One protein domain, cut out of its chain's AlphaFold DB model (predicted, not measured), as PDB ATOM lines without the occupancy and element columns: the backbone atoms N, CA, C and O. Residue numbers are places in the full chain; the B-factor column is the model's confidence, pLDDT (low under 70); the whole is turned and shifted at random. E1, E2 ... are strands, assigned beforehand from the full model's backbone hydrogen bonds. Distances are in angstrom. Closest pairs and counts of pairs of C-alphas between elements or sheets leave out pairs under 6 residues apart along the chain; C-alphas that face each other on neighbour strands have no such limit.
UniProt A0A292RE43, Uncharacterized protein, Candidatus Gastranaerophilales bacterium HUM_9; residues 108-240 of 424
ATOM      1  N   ILE A 108     108.823 204.706 101.312       92.75
ATOM      2  CA  ILE A 108     108.981 203.352 100.811       92.75
ATOM      3  C   ILE A 108     109.211 202.438 102.006       92.75
ATOM      4  O   ILE A 108     109.920 202.792 102.943       92.75
ATOM      5  N   ARG A 109     108.591 201.263 101.983       94.75
ATOM      6  CA  ARG A 109     108.905 200.156 102.881       94.75
ATOM      7  C   ARG A 109     109.250 198.929 102.067       94.75
ATOM      8  O   ARG A 109     108.409 198.465 101.303       94.75
ATOM      9  N   GLU A 110     110.442 198.404 102.262       94.25
ATOM     10  CA  GLU A 110     110.924 197.177 101.632       94.25
ATOM     11  C   GLU A 110     110.896 196.053 102.658       94.25
ATOM     12  O   GLU A 110     111.216 196.268 103.826       94.25
ATOM     13  N   TYR A 111     110.453 194.874 102.235       93.44
ATOM     14  CA  TYR A 111     110.160 193.743 103.103       93.44
ATOM     15  C   TYR A 111     110.951 192.525 102.644       93.44
ATOM     16  O   TYR A 111     110.800 192.073 101.511       93.44
ATOM     17  N   LYS A 112     111.731 191.945 103.553       90.88
ATOM     18  CA  LYS A 112     112.343 190.624 103.379       90.88
ATOM     19  C   LYS A 112     111.671 189.653 104.335       90.88
ATOM     20  O   LYS A 112     111.584 189.925 105.533       90.88
ATOM     21  N   ASN A 113     111.149 188.555 103.797       89.19
ATOM     22  CA  ASN A 113     110.397 187.561 104.556       89.19
ATOM     23  C   ASN A 113     111.205 186.268 104.631       89.19
ATOM     24  O   ASN A 113     111.621 185.741 103.602       89.19
ATOM     25  N   GLU A 114     111.362 185.728 105.831       87.31
ATOM     26  CA  GLU A 114     112.047 184.465 106.076       87.31
ATOM     27  C   GLU A 114     111.211 183.598 107.015       87.31
ATOM     28  O   GLU A 114     110.551 184.102 107.924       87.31
ATOM     29  N   PHE A 115     111.267 182.286 106.815       84.12
ATOM     30  CA  PHE A 115     110.709 181.314 107.744       84.12
ATOM     31  C   PHE A 115     111.824 180.393 108.217       84.12
ATOM     32  O   PHE A 115     112.654 179.956 107.418       84.12
ATOM     33  N   PHE A 116     111.843 180.091 109.507       79.25
ATOM     34  CA  PHE A 116     112.733 179.081 110.055       79.25
ATOM     35  C   PHE A 116     112.051 178.292 111.163       79.25
ATOM     36  O   PHE A 116     111.161 178.776 111.870       79.25
ATOM     37  N   LEU A 117     112.503 177.051 111.316       74.88
ATOM     38  CA  LEU A 117     112.168 176.250 112.479       74.88
ATOM     39  C   LEU A 117     112.967 176.774 113.683       74.88
ATOM     40  O   LEU A 117     114.134 177.151 113.527       74.88
ATOM     41  N   PRO A 118     112.357 176.842 114.877       67.00
ATOM     42  CA  PRO A 118     113.075 177.234 116.081       67.00
ATOM     43  C   PRO A 118     114.247 176.276 116.329       67.00
ATOM     44  O   PRO A 118     114.119 175.064 116.162       67.00
ATOM     45  N   ARG A 119     115.398 176.817 116.742       59.38
ATOM     46  CA  ARG A 119     116.539 175.990 117.151       59.38
ATOM     47  C   ARG A 119     116.186 175.202 118.410       59.38
ATOM     48  O   ARG A 119     115.573 175.764 119.316       59.38
ATOM     49  N   CYS A 120     116.649 173.954 118.495       49.44
ATOM     50  CA  CYS A 120     116.442 173.062 119.646       49.44
ATOM     51  C   CYS A 120     116.868 173.677 120.995       49.44
ATOM     52  O   CYS A 120     116.364 173.289 122.043       49.44
ATOM     53  N   GLU A 121     117.784 174.649 120.969       45.50
ATOM     54  CA  GLU A 121     118.322 175.351 122.141       45.50
ATOM     55  C   GLU A 121     117.343 176.354 122.765       45.50
ATOM     56  O   GLU A 121     117.437 176.659 123.956       45.50
ATOM     57  N   ILE A 122     116.372 176.856 121.994       51.59
ATOM     58  CA  ILE A 122     115.314 177.698 122.541       51.59
ATOM     59  C   ILE A 122     114.324 176.754 123.229       51.59
ATOM     60  O   ILE A 122     113.433 176.194 122.590       51.59
ATOM     61  N   LYS A 123     114.464 176.584 124.551       50.44
ATOM     62  CA  LYS A 123     113.522 175.858 125.432       50.44
ATOM     63  C   LYS A 123     112.142 176.542 125.524       50.44
ATOM     64  O   LYS A 123     111.553 176.663 126.596       50.44
ATOM     65  N   THR A 124     111.599 177.036 124.420       55.50
ATOM     66  CA  THR A 124     110.230 177.538 124.327       55.50
ATOM     67  C   THR A 124     109.330 176.377 123.933       55.50
ATOM     68  O   THR A 124     109.050 176.161 122.752       55.50
ATOM     69  N   ASN A 125     108.910 175.605 124.937       58.12
ATOM     70  CA  ASN A 125     107.972 174.493 124.788       58.12
ATOM     71  C   ASN A 125     106.804 174.883 123.862       58.12
ATOM     72  O   ASN A 125     106.043 175.802 124.161       58.12
ATOM     73  N   GLY A 126     106.664 174.179 122.737       65.50
ATOM     74  CA  GLY A 126     105.512 174.299 121.839       65.50
ATOM     75  C   GLY A 126     105.641 175.286 120.673       65.50
ATOM     76  O   GLY A 126     104.687 175.372 119.901       65.50
ATOM     77  N   VAL A 127     106.761 176.002 120.492       74.12
ATOM     78  CA  VAL A 127     107.021 176.735 119.230       74.12
ATOM     79  C   VAL A 127     107.281 175.730 118.108       74.12
ATOM     80  O   VAL A 127     108.089 174.824 118.273       74.12
ATOM     81  N   TYR A 128     106.631 175.909 116.959       76.50
ATOM     82  CA  TYR A 128     106.819 175.046 115.783       76.50
ATOM     83  C   TYR A 128     107.214 175.811 114.513       76.50
ATOM     84  O   TYR A 128     107.497 175.198 113.489       76.50
ATOM     85  N   GLY A 129     107.251 177.145 114.558       81.81
ATOM     86  CA  GLY A 129     107.688 177.956 113.428       81.81
ATOM     87  C   GLY A 129     107.860 179.422 113.793       81.81
ATOM     88  O   GLY A 129     107.169 179.936 114.681       81.81
ATOM     89  N   VAL A 130     108.781 180.088 113.101       85.00
ATOM     90  CA  VAL A 130     109.073 181.510 113.275       85.00
ATOM     91  C   VAL A 130     109.057 182.196 111.915       85.00
ATOM     92  O   VAL A 130     109.866 181.880 111.043       85.00
ATOM     93  N   ASP A 131     108.146 183.155 111.749       88.00
ATOM     94  CA  ASP A 131     108.144 184.068 110.606       88.00
ATOM     95  C   ASP A 131     108.959 185.315 110.970       88.00
ATOM     96  O   ASP A 131     108.546 186.101 111.832       88.00
ATOM     97  N   LYS A 132     110.096 185.527 110.303       88.06
ATOM     98  CA  LYS A 132     110.887 186.757 110.403       88.06
ATOM     99  C   LYS A 132     110.549 187.692 109.249       88.06
ATOM    100  O   LYS A 132     110.483 187.287 108.089       88.06
ATOM    101  N   ARG A 133     110.355 188.970 109.567       90.38
ATOM    102  CA  ARG A 133     110.212 190.051 108.591       90.38
ATOM    103  C   ARG A 133     111.176 191.177 108.907       90.38
ATOM    104  O   ARG A 133     111.017 191.828 109.936       90.38
ATOM    105  N   SER A 134     112.115 191.426 108.004       91.25
ATOM    106  CA  SER A 134     112.962 192.619 108.031       91.25
ATOM    107  C   SER A 134     112.320 193.700 107.169       91.25
ATOM    108  O   SER A 134     111.899 193.428 106.042       91.25
ATOM    109  N   ILE A 135     112.195 194.907 107.710       93.12
ATOM    110  CA  ILE A 135     111.502 196.031 107.085       93.12
ATOM    111  C   ILE A 135     112.439 197.232 107.080       93.12
ATOM    112  O   ILE A 135     112.755 197.764 108.141       93.12
ATOM    113  N   LYS A 136     112.813 197.696 105.889       94.12
ATOM    114  CA  LYS A 136     113.547 198.950 105.701       94.12
ATOM    115  C   LYS A 136     112.571 200.036 105.284       94.12
ATOM    116  O   LYS A 136     111.837 199.863 104.311       94.12
ATOM    117  N   THR A 137     112.514 201.135 106.025       94.12
ATOM    118  CA  THR A 137     111.680 202.299 105.710       94.12
ATOM    119  C   THR A 137     112.559 203.445 105.239       94.12
ATOM    120  O   THR A 137     113.405 203.913 105.994       94.12
ATOM    121  N   SER A 138     112.297 203.953 104.038       92.62
ATOM    122  CA  SER A 138     112.960 205.137 103.491       92.62
ATOM    123  C   SER A 138     111.952 206.253 103.251       92.62
ATOM    124  O   SER A 138     110.827 205.992 102.822       92.62
ATOM    125  N   GLU A 139     112.336 207.493 103.523       91.38
ATOM    126  CA  GLU A 139     111.548 208.687 103.212       91.38
ATOM    127  C   GLU A 139     112.324 209.593 102.260       91.38
ATOM    128  O   GLU A 139     113.551 209.665 102.332       91.38
ATOM    129  N   PHE A 140     111.606 210.270 101.368       86.88
ATOM    130  CA  PHE A 140     112.194 211.251 100.464       86.88
ATOM    131  C   PHE A 140     112.270 212.621 101.142       86.88
ATOM    132  O   PHE A 140     111.271 213.104 101.691       86.88
ATOM    133  N   PHE A 141     113.445 213.242 101.097       82.06
ATOM    134  CA  PHE A 141     113.705 214.583 101.613       82.06
ATOM    135  C   PHE A 141     114.059 215.497 100.443       82.06
ATOM    136  O   PHE A 141     115.020 215.233  99.728       82.06
ATOM    137  N   PHE A 142     113.286 216.566 100.256       73.19
ATOM    138  CA  PHE A 142     113.614 217.618  99.293       73.19
ATOM    139  C   PHE A 142     114.779 218.458  99.832       73.19
ATOM    140  O   PHE A 142     114.793 218.776 101.023       73.19
ATOM    141  N   ALA A 143     115.738 218.806  98.973       65.69
ATOM    142  CA  ALA A 143     116.916 219.596  99.331       65.69
ATOM    143  C   ALA A 143     116.538 221.030  99.742       65.69
ATOM    144  O   ALA A 143     117.099 221.573 100.689       65.69
ATOM    145  N   ALA A 144     115.540 221.614  99.074       61.81
ATOM    146  CA  ALA A 144     114.895 222.865  99.453       61.81
ATOM    147  C   ALA A 144     113.448 222.893  98.917       61.81
ATOM    148  O   ALA A 144     113.150 222.193  97.945       61.81
ATOM    149  N   PRO A 145     112.542 223.704  99.496       55.97
ATOM    150  CA  PRO A 145     111.179 223.876  98.978       55.97
ATOM    151  C   PRO A 145     111.137 224.340  97.512       55.97
ATOM    152  O   PRO A 145     110.199 224.019  96.789       55.97
ATOM    153  N   GLU A 146     112.164 225.076  97.085       56.00
ATOM    154  CA  GLU A 146     112.259 225.727  95.772       56.00
ATOM    155  C   GLU A 146     112.850 224.818  94.682       56.00
ATOM    156  O   GLU A 146     112.732 225.108  93.494       56.00
ATOM    157  N   THR A 147     113.437 223.679  95.063       53.84
ATOM    158  CA  THR A 147     114.013 222.690  94.140       53.84
ATOM    159  C   THR A 147     113.384 221.309  94.354       53.84
ATOM    160  O   THR A 147     114.062 220.356  94.738       53.84
ATOM    161  N   PRO A 148     112.076 221.140  94.067       52.97
ATOM    162  CA  PRO A 148     111.334 219.908  94.353       52.97
ATOM    163  C   PRO A 148     111.821 218.678  93.560       52.97
ATOM    164  O   PRO A 148     111.395 217.559  93.832       52.97
ATOM    165  N   TYR A 149     112.715 218.861  92.590       59.88
ATOM    166  CA  TYR A 149     113.331 217.783  91.810       59.88
ATOM    167  C   TYR A 149     114.677 217.320  92.387       59.88
ATOM    168  O   TYR A 149     115.172 216.260  92.010       59.88
ATOM    169  N   LEU A 150     115.265 218.097  93.301       65.56
ATOM    170  CA  LEU A 150     116.493 217.761  94.010       65.56
ATOM    171  C   LEU A 150     116.113 217.244  95.394       65.56
ATOM    172  O   LEU A 150     115.646 217.980  96.262       65.56
ATOM    173  N   GLY A 151     116.282 215.947  95.601       72.62
ATOM    174  CA  GLY A 151     116.040 215.325  96.888       72.62
ATOM    175  C   GLY A 151     116.660 213.944  96.956       72.62
ATOM    176  O   GLY A 151     117.041 213.359  95.943       72.62
ATOM    177  N   GLU A 152     116.762 213.428  98.168       84.88
ATOM    178  CA  GLU A 152     117.405 212.152  98.439       84.88
ATOM    179  C   GLU A 152     116.506 211.252  99.284       84.88
ATOM    180  O   GLU A 152     115.739 211.695 100.147       84.88
ATOM    181  N   TRP A 153     116.590 209.951  99.020       86.19
ATOM    182  CA  TRP A 153     115.961 208.938  99.854       86.19
ATOM    183  C   TRP A 153     116.864 208.638 101.044       86.19
ATOM    184  O   TRP A 153     117.977 208.151 100.867       86.19
ATOM    185  N   LYS A 154     116.363 208.854 102.263       88.06
ATOM    186  CA  LYS A 154     117.062 208.468 103.497       88.06
ATOM    187  C   LYS A 154     116.333 207.343 104.204       88.06
ATOM    188  O   LYS A 154     115.104 207.360 104.305       88.06
ATOM    189  N   THR A 155     117.090 206.388 104.734       89.38
ATOM    190  CA  THR A 155     116.548 205.319 105.584       89.38
ATOM    191  C   THR A 155     116.124 205.920 106.919       89.38
ATOM    192  O   THR A 155     116.952 206.398 107.668       89.38
ATOM    193  N   THR A 156     114.837 205.926 107.240       91.81
ATOM    194  CA  THR A 156     114.317 206.527 108.484       91.81
ATOM    195  C   THR A 156     113.991 205.497 109.552       91.81
ATOM    196  O   THR A 156     113.898 205.851 110.725       91.81
ATOM    197  N   ALA A 157     113.845 204.220 109.184       93.62
ATOM    198  CA  ALA A 157     113.753 203.148 110.163       93.62
ATOM    199  C   ALA A 157     114.145 201.786 109.589       93.62
ATOM    200  O   ALA A 157     113.780 201.473 108.456       93.62
ATOM    201  N   ASP A 158     114.760 200.956 110.423       93.12
ATOM    202  CA  ASP A 158     114.938 199.522 110.191       93.12
ATOM    203  C   ASP A 158     114.211 198.743 111.285       93.12
ATOM    204  O   ASP A 158     114.241 199.116 112.457       93.12
ATOM    205  N   GLU A 159     113.530 197.666 110.912       92.81
ATOM    206  CA  GLU A 159     112.733 196.867 111.837       92.81
ATOM    207  C   GLU A 159     112.891 195.373 111.548       92.81
ATOM    208  O   GLU A 159     112.800 194.942 110.400       92.81
ATOM    209  N   GLU A 160     113.059 194.565 112.589       91.19
ATOM    210  CA  GLU A 160     112.945 193.111 112.530       91.19
ATOM    211  C   GLU A 160     111.767 192.656 113.385       91.19
ATOM    212  O   GLU A 160     111.741 192.862 114.597       91.19
ATOM    213  N   GLN A 161     110.792 192.013 112.751       91.38
ATOM    214  CA  GLN A 161     109.652 191.394 113.416       91.38
ATOM    215  C   GLN A 161     109.819 189.880 113.410       91.38
ATOM    216  O   GLN A 161     109.954 189.281 112.344       91.38
ATOM    217  N   PHE A 162     109.704 189.257 114.574       88.69
ATOM    218  CA  PHE A 162     109.685 187.808 114.731       88.69
ATOM    219  C   PHE A 162     108.314 187.389 115.248       88.69
ATOM    220  O   PHE A 162     107.872 187.828 116.313       88.69
ATOM    221  N   VAL A 163     107.615 186.558 114.481       89.44
ATOM    222  CA  VAL A 163     106.296 186.036 114.839       89.44
ATOM    223  C   VAL A 163     106.423 184.543 115.090       89.44
ATOM    224  O   VAL A 163     106.523 183.745 114.162       89.44
ATOM    225  N   TYR A 164     106.398 184.172 116.363       86.38
ATOM    226  CA  TYR A 164     106.495 182.790 116.808       86.38
ATOM    227  C   TYR A 164     105.107 182.175 116.829       86.38
ATOM    228  O   TYR A 164     104.207 182.690 117.500       86.38
ATOM    229  N   SER A 165     104.943 181.067 116.114       85.69
ATOM    230  CA  SER A 165     103.729 180.258 116.133       85.69
ATOM    231  C   SER A 165     103.903 179.100 117.111       85.69
ATOM    232  O   SER A 165     104.888 178.359 117.045       85.69
ATOM    233  N   MET A 166     102.956 178.967 118.040       79.75
ATOM    234  CA  MET A 166     103.022 178.017 119.151       79.75
ATOM    235  C   MET A 166     101.759 177.169 119.257       79.75
ATOM    236  O   MET A 166     100.654 177.699 119.149       79.75
ATOM    237  N   PHE A 167     101.908 175.876 119.542       71.75
ATOM    238  CA  PHE A 167     100.803 175.016 119.965       71.75
ATOM    239  C   PHE A 167     100.688 175.039 121.482       71.75
ATOM    240  O   PHE A 167     101.604 174.610 122.187       71.75
ATOM    241  N   ASN A 168      99.544 175.488 121.998       61.50
ATOM    242  CA  ASN A 168      99.273 175.389 123.426       61.50
ATOM    243  C   ASN A 168      98.336 174.210 123.722       61.50
ATOM    244  O   ASN A 168      97.133 174.265 123.451       61.50
ATOM    245  N   LYS A 169      98.899 173.149 124.314       59.16
ATOM    246  CA  LYS A 169      98.160 171.938 124.712       59.16
ATOM    247  C   LYS A 169      97.076 172.228 125.764       59.16
ATOM    248  O   LYS A 169      96.038 171.581 125.741       59.16
ATOM    249  N   MET A 170      97.252 173.246 126.615       58.78
ATOM    250  CA  MET A 170      96.332 173.555 127.726       58.78
ATOM    251  C   MET A 170      94.989 174.168 127.291       58.78
ATOM    252  O   MET A 170      94.076 174.274 128.104       58.78
ATOM    253  N   ARG A 171      94.836 174.591 126.028       57.44
ATOM    254  CA  ARG A 171      93.568 175.128 125.486       57.44
ATOM    255  C   ARG A 171      93.166 174.464 124.166       57.44
ATOM    256  O   ARG A 171      92.760 175.151 123.227       57.44
ATOM    257  N   GLY A 172      93.306 173.141 124.086       61.72
ATOM    258  CA  GLY A 172      92.821 172.351 122.949       61.72
ATOM    259  C   GLY A 172      93.577 172.621 121.647       61.72
ATOM    260  O   GLY A 172      92.954 172.822 120.612       61.72
ATOM    261  N   TYR A 173      94.914 172.674 121.701       63.78
ATOM    262  CA  TYR A 173      95.792 172.818 120.527       63.78
ATOM    263  C   TYR A 173      95.573 174.091 119.689       63.78
ATOM    264  O   TYR A 173      95.936 174.137 118.513       63.78
ATOM    265  N   LYS A 174      95.026 175.164 120.272       69.94
ATOM    266  CA  LYS A 174      94.935 176.456 119.575       69.94
ATOM    267  C   LYS A 174      96.331 177.008 119.278       69.94
ATOM    268  O   LYS A 174      97.197 177.021 120.157       69.94
ATOM    269  N   SER A 175      96.519 177.499 118.052       75.50
ATOM    270  CA  SER A 175      97.750 178.171 117.643       75.50
ATOM    271  C   SER A 175      97.793 179.592 118.208       75.50
ATOM    272  O   SER A 175      97.012 180.474 117.840       75.50
ATOM    273  N   ALA A 176      98.701 179.807 119.152       83.56
ATOM    274  CA  ALA A 176      98.989 181.114 119.717       83.56
ATOM    275  C   ALA A 176     100.148 181.769 118.960       83.56
ATOM    276  O   ALA A 176     100.984 181.091 118.360       83.56
ATOM    277  N   LYS A 177     100.198 183.100 118.994       86.88
ATOM    278  CA  LYS A 177     101.287 183.891 118.425       86.88
ATOM    279  C   LYS A 177     101.922 184.772 119.485       86.88
ATOM    280  O   LYS A 177     101.218 185.459 120.230       86.88
ATOM    281  N   LYS A 178     103.249 184.787 119.487       87.94
ATOM    282  CA  LYS A 178     104.091 185.705 120.255       87.94
ATOM    283  C   LYS A 178     104.867 186.565 119.259       87.94
ATOM    284  O   LYS A 178     105.294 186.062 118.221       87.94
ATOM    285  N   ILE A 179     104.974 187.862 119.530       90.19
ATOM    286  CA  ILE A 179     105.593 188.816 118.605       90.19
ATOM    287  C   ILE A 179     106.729 189.524 119.324       90.19
ATOM    288  O   ILE A 179     106.506 190.133 120.369       90.19
ATOM    289  N   HIS A 180     107.909 189.474 118.720       90.94
ATOM    290  CA  HIS A 180     109.074 190.259 119.103       90.94
ATOM    291  C   HIS A 180     109.398 191.258 117.996       90.94
ATOM    292  O   HIS A 180     109.302 190.916 116.816       90.94
ATOM    293  N   ILE A 181     109.749 192.490 118.358       92.62
ATOM    294  CA  ILE A 181     110.102 193.548 117.412       92.62
ATOM    295  C   ILE A 181     111.368 194.253 117.889       92.62
ATOM    296  O   ILE A 181     111.372 194.811 118.983       92.62
ATOM    297  N   ASN A 182     112.392 194.287 117.041       92.06
ATOM    298  CA  ASN A 182     113.525 195.204 117.161       92.06
ATOM    299  C   ASN A 182     113.347 196.319 116.135       92.06
ATOM    300  O   ASN A 182     113.031 196.034 114.982       92.06
ATOM    301  N   LYS A 183     113.529 197.574 116.533       93.88
ATOM    302  CA  LYS A 183     113.326 198.727 115.661       93.88
ATOM    303  C   LYS A 183     114.342 199.821 115.957       93.88
ATOM    304  O   LYS A 183     114.437 200.266 117.097       93.88
ATOM    305  N   ASN A 184     114.988 200.305 114.910       94.44
ATOM    306  CA  ASN A 184     115.811 201.504 114.918       94.44
ATOM    307  C   ASN A 184     115.077 202.610 114.164       94.44
ATOM    308  O   ASN A 184     114.676 202.402 113.021       94.44
ATOM    309  N   GLU A 185     114.903 203.774 114.782       94.38
ATOM    310  CA  GLU A 185     114.393 204.983 114.125       94.38
ATOM    311  C   GLU A 185     115.509 206.015 114.034       94.38
ATOM    312  O   GLU A 185     116.087 206.382 115.054       94.38
ATOM    313  N   TYR A 186     115.802 206.470 112.818       91.31
ATOM    314  CA  TYR A 186     116.926 207.356 112.537       91.31
ATOM    315  C   TYR A 186     116.450 208.797 112.394       91.31
ATOM    316  O   TYR A 186     115.577 209.108 111.575       91.31
ATOM    317  N   LYS A 187     117.077 209.690 113.153       87.94
ATOM    318  CA  LYS A 187     117.006 211.134 112.964       87.94
ATOM    319  C   LYS A 187     118.395 211.626 112.575       87.94
ATOM    320  O   LYS A 187     119.335 211.515 113.353       87.94
ATOM    321  N   TYR A 188     118.509 212.146 111.360       77.94
ATOM    322  CA  TYR A 188     119.765 212.681 110.841       77.94
ATOM    323  C   TYR A 188     119.888 214.163 111.177       77.94
ATOM    324  O   TYR A 188     118.950 214.921 110.920       77.94
ATOM    325  N   ASP A 189     121.041 214.548 111.709       75.06
ATOM    326  CA  ASP A 189     121.439 215.933 111.949       75.06
ATOM    327  C   ASP A 189     122.873 216.135 111.428       75.06
ATOM    328  O   ASP A 189     123.862 215.815 112.093       75.06
ATOM    329  N   GLY A 190     122.985 216.560 110.165       72.19
ATOM    330  CA  GLY A 190     124.260 216.600 109.442       72.19
ATOM    331  C   GLY A 190     124.900 215.212 109.300       72.19
ATOM    332  O   GLY A 190     124.264 214.279 108.807       72.19
ATOM    333  N   GLU A 191     126.160 215.081 109.732       64.62
ATOM    334  CA  GLU A 191     126.895 213.802 109.781       64.62
ATOM    335  C   GLU A 191     126.515 212.921 110.985       64.62
ATOM    336  O   GLU A 191     126.912 211.754 111.046       64.62
ATOM    337  N   ASN A 192     125.771 213.459 111.957       71.75
ATOM    338  CA  ASN A 192     125.365 212.718 113.143       71.75
ATOM    339  C   ASN A 192     124.026 212.019 112.893       71.75
ATOM    340  O   ASN A 192     123.103 212.571 112.282       71.75
ATOM    341  N   ALA A 193     123.902 210.799 113.404       82.31
ATOM    342  CA  ALA A 193     122.625 210.106 113.461       82.31
ATOM    343  C   ALA A 193     122.245 209.875 114.922       82.31
ATOM    344  O   ALA A 193     123.015 209.299 115.684       82.31
ATOM    345  N   HIS A 194     121.039 210.288 115.291       90.75
ATOM    346  CA  HIS A 194     120.409 209.896 116.544       90.75
ATOM    347  C   HIS A 194     119.478 208.727 116.254       90.75
ATOM    348  O   HIS A 194     118.610 208.806 115.378       90.75
ATOM    349  N   ILE A 195     119.684 207.627 116.964       93.25
ATOM    350  CA  ILE A 195     118.968 206.377 116.764       93.25
ATOM    351  C   ILE A 195     118.144 206.110 118.009       93.25
ATOM    352  O   ILE A 195     118.692 205.825 119.069       93.25
ATOM    353  N   LYS A 196     116.821 206.108 117.866       95.06
ATOM    354  CA  LYS A 196     115.955 205.516 118.882       95.06
ATOM    355  C   LYS A 196     115.872 204.017 118.629       95.06
ATOM    356  O   LYS A 196     115.188 203.580 117.701       95.06
ATOM    357  N   ALA A 197     116.573 203.233 119.440       94.31
ATOM    358  CA  ALA A 197     116.578 201.779 119.358       94.31
ATOM    359  C   ALA A 197     115.570 201.198 120.352       94.31
ATOM    360  O   ALA A 197     115.604 201.490 121.547       94.31
ATOM    361  N   THR A 198     114.638 200.385 119.866       94.44
ATOM    362  CA  THR A 198     113.537 199.840 120.664       94.44
ATOM    363  C   THR A 198     113.368 198.348 120.415       94.44
ATOM    364  O   THR A 198     113.198 197.899 119.285       94.44
ATOM    365  N   CYS A 199     113.347 197.589 121.500       93.50
ATOM    366  CA  CYS A 199     113.130 196.155 121.556       93.50
ATOM    367  C   CYS A 199     111.832 195.896 122.335       93.50
ATOM    368  O   CYS A 199     111.670 196.352 123.469       93.50
ATOM    369  N   VAL A 200     110.870 195.214 121.712       93.44
ATOM    370  CA  VAL A 200     109.540 194.967 122.281       93.44
ATOM    371  C   VAL A 200     109.153 193.509 122.134       93.44
ATOM    372  O   VAL A 200     109.005 193.013 121.020       93.44
ATOM    373  N   GLU A 201     108.841 192.865 123.253       92.56
ATOM    374  CA  GLU A 201     108.193 191.556 123.272       92.56
ATOM    375  C   GLU A 201     106.742 191.732 123.727       92.56
ATOM    376  O   GLU A 201     106.450 192.137 124.856       92.56
ATOM    377  N   TYR A 202     105.810 191.447 122.823       92.19
ATOM    378  CA  TYR A 202     104.383 191.521 123.109       92.19
ATOM    379  C   TYR A 202     103.912 190.281 123.864       92.19
ATOM    380  O   TYR A 202     104.455 189.191 123.662       92.19
ATOM    381  N   PRO A 203     102.866 190.403 124.695       90.06
ATOM    382  CA  PRO A 203     102.251 189.248 125.313       90.06
ATOM    383  C   PRO A 203     101.657 188.316 124.258       90.06
ATOM    384  O   PRO A 203     101.210 188.754 123.190       90.06
ATOM    385  N   MET A 204     101.651 187.024 124.559       87.25
ATOM    386  CA  MET A 204     101.017 186.009 123.732       87.25
ATOM    387  C   MET A 204      99.543 186.368 123.498       87.25
ATOM    388  O   MET A 204      98.815 186.748 124.419       87.25
ATOM    389  N   ASN A 205      99.109 186.285 122.239       84.00
ATOM    390  CA  ASN A 205      97.765 186.700 121.830       84.00
ATOM    391  C   ASN A 205      96.654 185.806 122.432       84.00
ATOM    392  O   ASN A 205      96.909 184.946 123.262       84.00
ATOM    393  N   LEU A 206      95.385 186.023 122.055       79.44
ATOM    394  CA  LEU A 206      94.237 185.201 122.501       79.44
ATOM    395  C   LEU A 206      94.033 185.132 124.034       79.44
ATOM    396  O   LEU A 206      93.388 184.213 124.541       79.44
ATOM    397  N   GLY A 207      94.559 186.119 124.766       76.31
ATOM    398  CA  GLY A 207      94.449 186.195 126.224       76.31
ATOM    399  C   GLY A 207      95.231 185.102 126.952       76.31
ATOM    400  O   GLY A 207      94.842 184.734 128.058       76.31
ATOM    401  N   PHE A 208      96.275 184.544 126.324       79.44
ATOM    402  CA  PHE A 208      97.207 183.632 126.991       79.44
ATOM    403  C   PHE A 208      98.089 184.367 128.009       79.44
ATOM    404  O   PHE A 208      98.364 183.821 129.071       79.44
ATOM    405  N   GLU A 209      98.471 185.610 127.715       85.25
ATOM    406  CA  GLU A 209      99.199 186.503 128.623       85.25
ATOM    407  C   GLU A 209      98.444 187.832 128.770       85.25
ATOM    408  O   GLU A 209      97.651 188.226 127.899       85.25
ATOM    409  N   LYS A 210      98.661 188.537 129.883       87.75
ATOM    410  CA  LYS A 210      98.023 189.836 130.121       87.75
ATOM    411  C   LYS A 210      98.709 190.892 129.261       87.75
ATOM    412  O   LYS A 210      99.908 190.844 129.016       87.75
ATOM    413  N   LYS A 211      97.964 191.923 128.844       86.81
ATOM    414  CA  LYS A 211      98.542 193.053 128.087       86.81
ATOM    415  C   LYS A 211      99.689 193.754 128.834       86.81
ATOM    416  O   LYS A 211     100.587 194.281 128.184       86.81
ATOM    417  N   SER A 212      99.637 193.745 130.168       87.25
ATOM    418  CA  SER A 212     100.670 194.266 131.070       87.25
ATOM    419  C   SER A 212     102.001 193.524 130.975       87.25
ATOM    420  O   SER A 212     103.022 194.103 131.320       87.25
ATOM    421  N   ASP A 213     102.012 192.289 130.467       89.44
ATOM    422  CA  ASP A 213     103.215 191.449 130.382       89.44
ATOM    423  C   ASP A 213     104.092 191.827 129.171       89.44
ATOM    424  O   ASP A 213     105.078 191.157 128.859       89.44
ATOM    425  N   LYS A 214     103.727 192.906 128.462       93.62
ATOM    426  CA  LYS A 214     104.532 193.516 127.406       93.62
ATOM    427  C   LYS A 214     105.869 193.967 127.987       93.62
ATOM    428  O   LYS A 214     105.895 194.769 128.915       93.62
ATOM    429  N   LYS A 215     106.964 193.537 127.369       94.75
ATOM    430  CA  LYS A 215     108.321 193.968 127.715       94.75
ATOM    431  C   LYS A 215     108.815 194.975 126.695       94.75
ATOM    432  O   LYS A 215     108.613 194.788 125.494       94.75
ATOM    433  N   VAL A 216     109.453 196.028 127.173       94.94
ATOM    434  CA  VAL A 216     110.011 197.109 126.369       94.94
ATOM    435  C   VAL A 216     111.383 197.452 126.923       94.94
ATOM    436  O   VAL A 216     111.534 197.690 128.119       94.94
ATOM    437  N   LEU A 217     112.362 197.493 126.031       94.00
ATOM    438  CA  LEU A 217     113.668 198.102 126.233       94.00
ATOM    439  C   LEU A 217     113.834 199.155 125.142       94.00
ATOM    440  O   LEU A 217     113.753 198.824 123.960       94.00
ATOM    441  N   SER A 218     114.030 200.412 125.514       94.81
ATOM    442  CA  SER A 218     114.240 201.500 124.564       94.81
ATOM    443  C   SER A 218     115.359 202.417 125.040       94.81
ATOM    444  O   SER A 218     115.460 202.719 126.228       94.81
ATOM    445  N   MET A 219     116.208 202.842 124.114       94.19
ATOM    446  CA  MET A 219     117.316 203.752 124.382       94.19
ATOM    447  C   MET A 219     117.575 204.646 123.179       94.19
ATOM    448  O   MET A 219     117.336 204.243 122.036       94.19
ATOM    449  N   ASP A 220     118.105 205.825 123.462       94.25
ATOM    450  CA  ASP A 220     118.585 206.749 122.451       94.25
ATOM    451  C   ASP A 220     120.107 206.617 122.337       94.25
ATOM    452  O   ASP A 220     120.848 206.631 123.327       94.25
ATOM    453  N   ILE A 221     120.556 206.412 121.103       93.69
ATOM    454  CA  ILE A 221     121.940 206.145 120.731       93.69
ATOM    455  C   ILE A 221     122.400 207.260 119.795       93.69
ATOM    456  O   ILE A 221     121.867 207.412 118.694       93.69
ATOM    457  N   GLY A 222     123.422 208.000 120.210       93.12
ATOM    458  CA  GLY A 222     124.141 208.929 119.348       93.12
ATOM    459  C   GLY A 222     125.186 208.179 118.524       93.12
ATOM    460  O   GLY A 222     125.942 207.366 119.062       93.12
ATOM    461  N   LEU A 223     125.237 208.445 117.221       89.56
ATOM    462  CA  LEU A 223     126.185 207.838 116.292       89.56
ATOM    463  C   LEU A 223     126.998 208.915 115.570       89.56
ATOM    464  O   LEU A 223     126.441 209.735 114.836       89.56
ATOM    465  N   ARG A 224     128.326 208.850 115.708       88.81
ATOM    466  CA  ARG A 224     129.271 209.714 114.984       88.81
ATOM    467  C   ARG A 224     130.454 208.899 114.480       88.81
ATOM    468  O   ARG A 224     131.188 208.335 115.284       88.81
ATOM    469  N   LYS A 225     130.661 208.844 113.158       85.81
ATOM    470  CA  LYS A 225     131.740 208.052 112.521       85.81
ATOM    471  C   LYS A 225     131.810 206.611 113.059       85.81
ATOM    472  O   LYS A 225     132.848 206.172 113.534       85.81
ATOM    473  N   ASN A 226     130.672 205.912 113.069       88.81
ATOM    474  CA  ASN A 226     130.513 204.555 113.620       88.81
ATOM    475  C   ASN A 226     130.814 204.393 115.129       88.81
ATOM    476  O   ASN A 226     130.721 203.284 115.651       88.81
ATOM    477  N   ARG A 227     131.102 205.475 115.866       91.56
ATOM    478  CA  ARG A 227     131.205 205.458 117.330       91.56
ATOM    479  C   ARG A 227     129.840 205.677 117.953       91.56
ATOM    480  O   ARG A 227     129.144 206.633 117.606       91.56
ATOM    481  N   ILE A 228     129.492 204.792 118.878       90.56
ATOM    482  CA  ILE A 228     128.235 204.835 119.616       90.56
ATOM    483  C   ILE A 228     128.454 205.539 120.953       90.56
ATOM    484  O   ILE A 228     129.385 205.215 121.686       90.56
ATOM    485  N   ASN A 229     127.544 206.448 121.291       88.19
ATOM    486  CA  ASN A 229     127.333 206.924 122.649       88.19
ATOM    487  C   ASN A 229     125.895 206.618 123.090       88.19
ATOM    488  O   ASN A 229     124.955 206.840 122.325       88.19
ATOM    489  N   ILE A 230     125.709 206.126 124.316       84.38
ATOM    490  CA  ILE A 230     124.368 205.996 124.899       84.38
ATOM    491  C   ILE A 230     123.985 207.366 125.449       84.38
ATOM    492  O   ILE A 230     124.630 207.861 126.369       84.38
ATOM    493  N   GLU A 231     122.944 207.973 124.892       87.06
ATOM    494  CA  GLU A 231     122.465 209.281 125.346       87.06
ATOM    495  C   GLU A 231     121.544 209.112 126.554       87.06
ATOM    496  O   GLU A 231     121.717 209.782 127.570       87.06
ATOM    497  N   GLN A 232     120.594 208.177 126.469       90.19
ATOM    498  CA  GLN A 232     119.670 207.872 127.559       90.19
ATOM    499  C   GLN A 232     118.978 206.515 127.384       90.19
ATOM    500  O   GLN A 232     118.786 206.023 126.272       90.19
ATOM    501  N   ILE A 233     118.548 205.928 128.504       90.94
ATOM    502  CA  ILE A 233     117.557 204.845 128.520       90.94
ATOM    503  C   ILE A 233     116.178 205.496 128.627       90.94
ATOM    504  O   ILE A 233     115.936 206.294 129.532       90.94
ATOM    505  N   ASN A 234     115.269 205.149 127.721       92.12
ATOM    506  CA  ASN A 234     113.990 205.837 127.603       92.12
ATOM    507  C   ASN A 234     112.981 205.386 128.686       92.12
ATOM    508  O   ASN A 234     112.986 204.204 129.058       92.12
ATOM    509  N   PRO A 235     112.073 206.276 129.151       89.69
ATOM    510  CA  PRO A 235     111.131 205.996 130.246       89.69
ATOM    511  C   PRO A 235     110.153 204.842 129.997       89.69
ATOM    512  O   PRO A 235     109.644 204.247 130.943       89.69
ATOM    513  N   GLU A 236     109.866 204.505 128.739       91.19
ATOM    514  CA  GLU A 236     109.030 203.352 128.386       91.19
ATOM    515  C   GLU A 236     109.692 201.998 128.676       91.19
ATOM    516  O   GLU A 236     109.025 200.965 128.574       91.19
ATOM    517  N   THR A 237     110.986 201.982 129.007       92.06
ATOM    518  CA  THR A 237     111.696 200.761 129.372       92.06
ATOM    519  C   THR A 237     111.157 200.207 130.682       92.06
ATOM    520  O   THR A 237     111.211 200.859 131.720       92.06
ATOM    521  N   ASN A 238     110.665 198.970 130.648       94.44
ATOM    522  CA  ASN A 238     110.039 198.316 131.798       94.44
ATOM    523  C   ASN A 238     110.704 196.983 132.178       94.44
ATOM    524  O   ASN A 238     110.123 196.173 132.901       94.44
ATOM    525  N   VAL A 239     111.925 196.754 131.693       92.19
ATOM    526  CA  VAL A 239     112.752 195.591 132.021       92.19
ATOM    527  C   VAL A 239     114.025 196.021 132.741       92.19
ATOM    528  O   VAL A 239     114.530 197.122 132.532       92.19
ATOM    529  N   LYS A 240     114.573 195.139 133.580       88.25
ATOM    530  CA  LYS A 240     115.871 195.372 134.223       88.25
ATOM    531  C   LYS A 240     116.989 195.160 133.209       88.25
ATOM    532  O   LYS A 240     117.085 194.086 132.626       88.25
TER     533      LYS A 240
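This is residues 108 to 240 of the 424 residues of an uncharacterized protein of Candidatus Gastranaerophilales bacterium HUM_9 (UniProt A0A292RE43). One long sheet of seven strands in a row, twisted like a ribbon, makes a single layer with no named helix over it. E2, E3 and E4 are its long strands, and residues 144 to 149 stick out at one end. The printed part has 133 residues; E1 to E7 follow in sheet order as a meander, each strand the antiparallel neighbour of the one before. The class is all strand; the whole is loose, with a radius of gyration of the C-alphas of 19.0 A, and elongated, spanning 63 by 33 by 26 A.

Find C-alpha 108 at (108.981, 203.352, 100.811); there E1 begins and runs to residue 116. E2, residues 127 to 142, measures 46.0 A, E3, residues 151 to 168, 50.8 A, and E4, residues 174 to 189, 48.2 A. Then come E5, residues 192 to 201, E6, residues 215 to 224, and E7, residues 227 to 233, ending at C-alpha 233, (117.557, 204.845, 128.520).

Start at edge strand E1: N 112 and O 134 of E2 are 2.9 A apart, within hydrogen-bond range. Next look at N 133 and O 161 for E2 and E3, 2.8 A, and N 160 and O 182 for E3 and E4, 2.8 A. E4 and E5 have N 183 and O 198 at 2.8 A; E5 and E6 have N 195 and O 221 at 2.8 A. The hairpin E6 and E7, at 141 degrees between directions, has N 222 and O 229 at 2.9 A. E1 and E7, the edge strands, are apart.

The C-alphas farthest apart, Glu 146 and Met 170, are 63.2 A from each other. The printed part has no cut. The link from E5 to E6 is long. Look for pLDDT under 70 at residues 118 to 126, 143 to 150, 168 to 174 and 191.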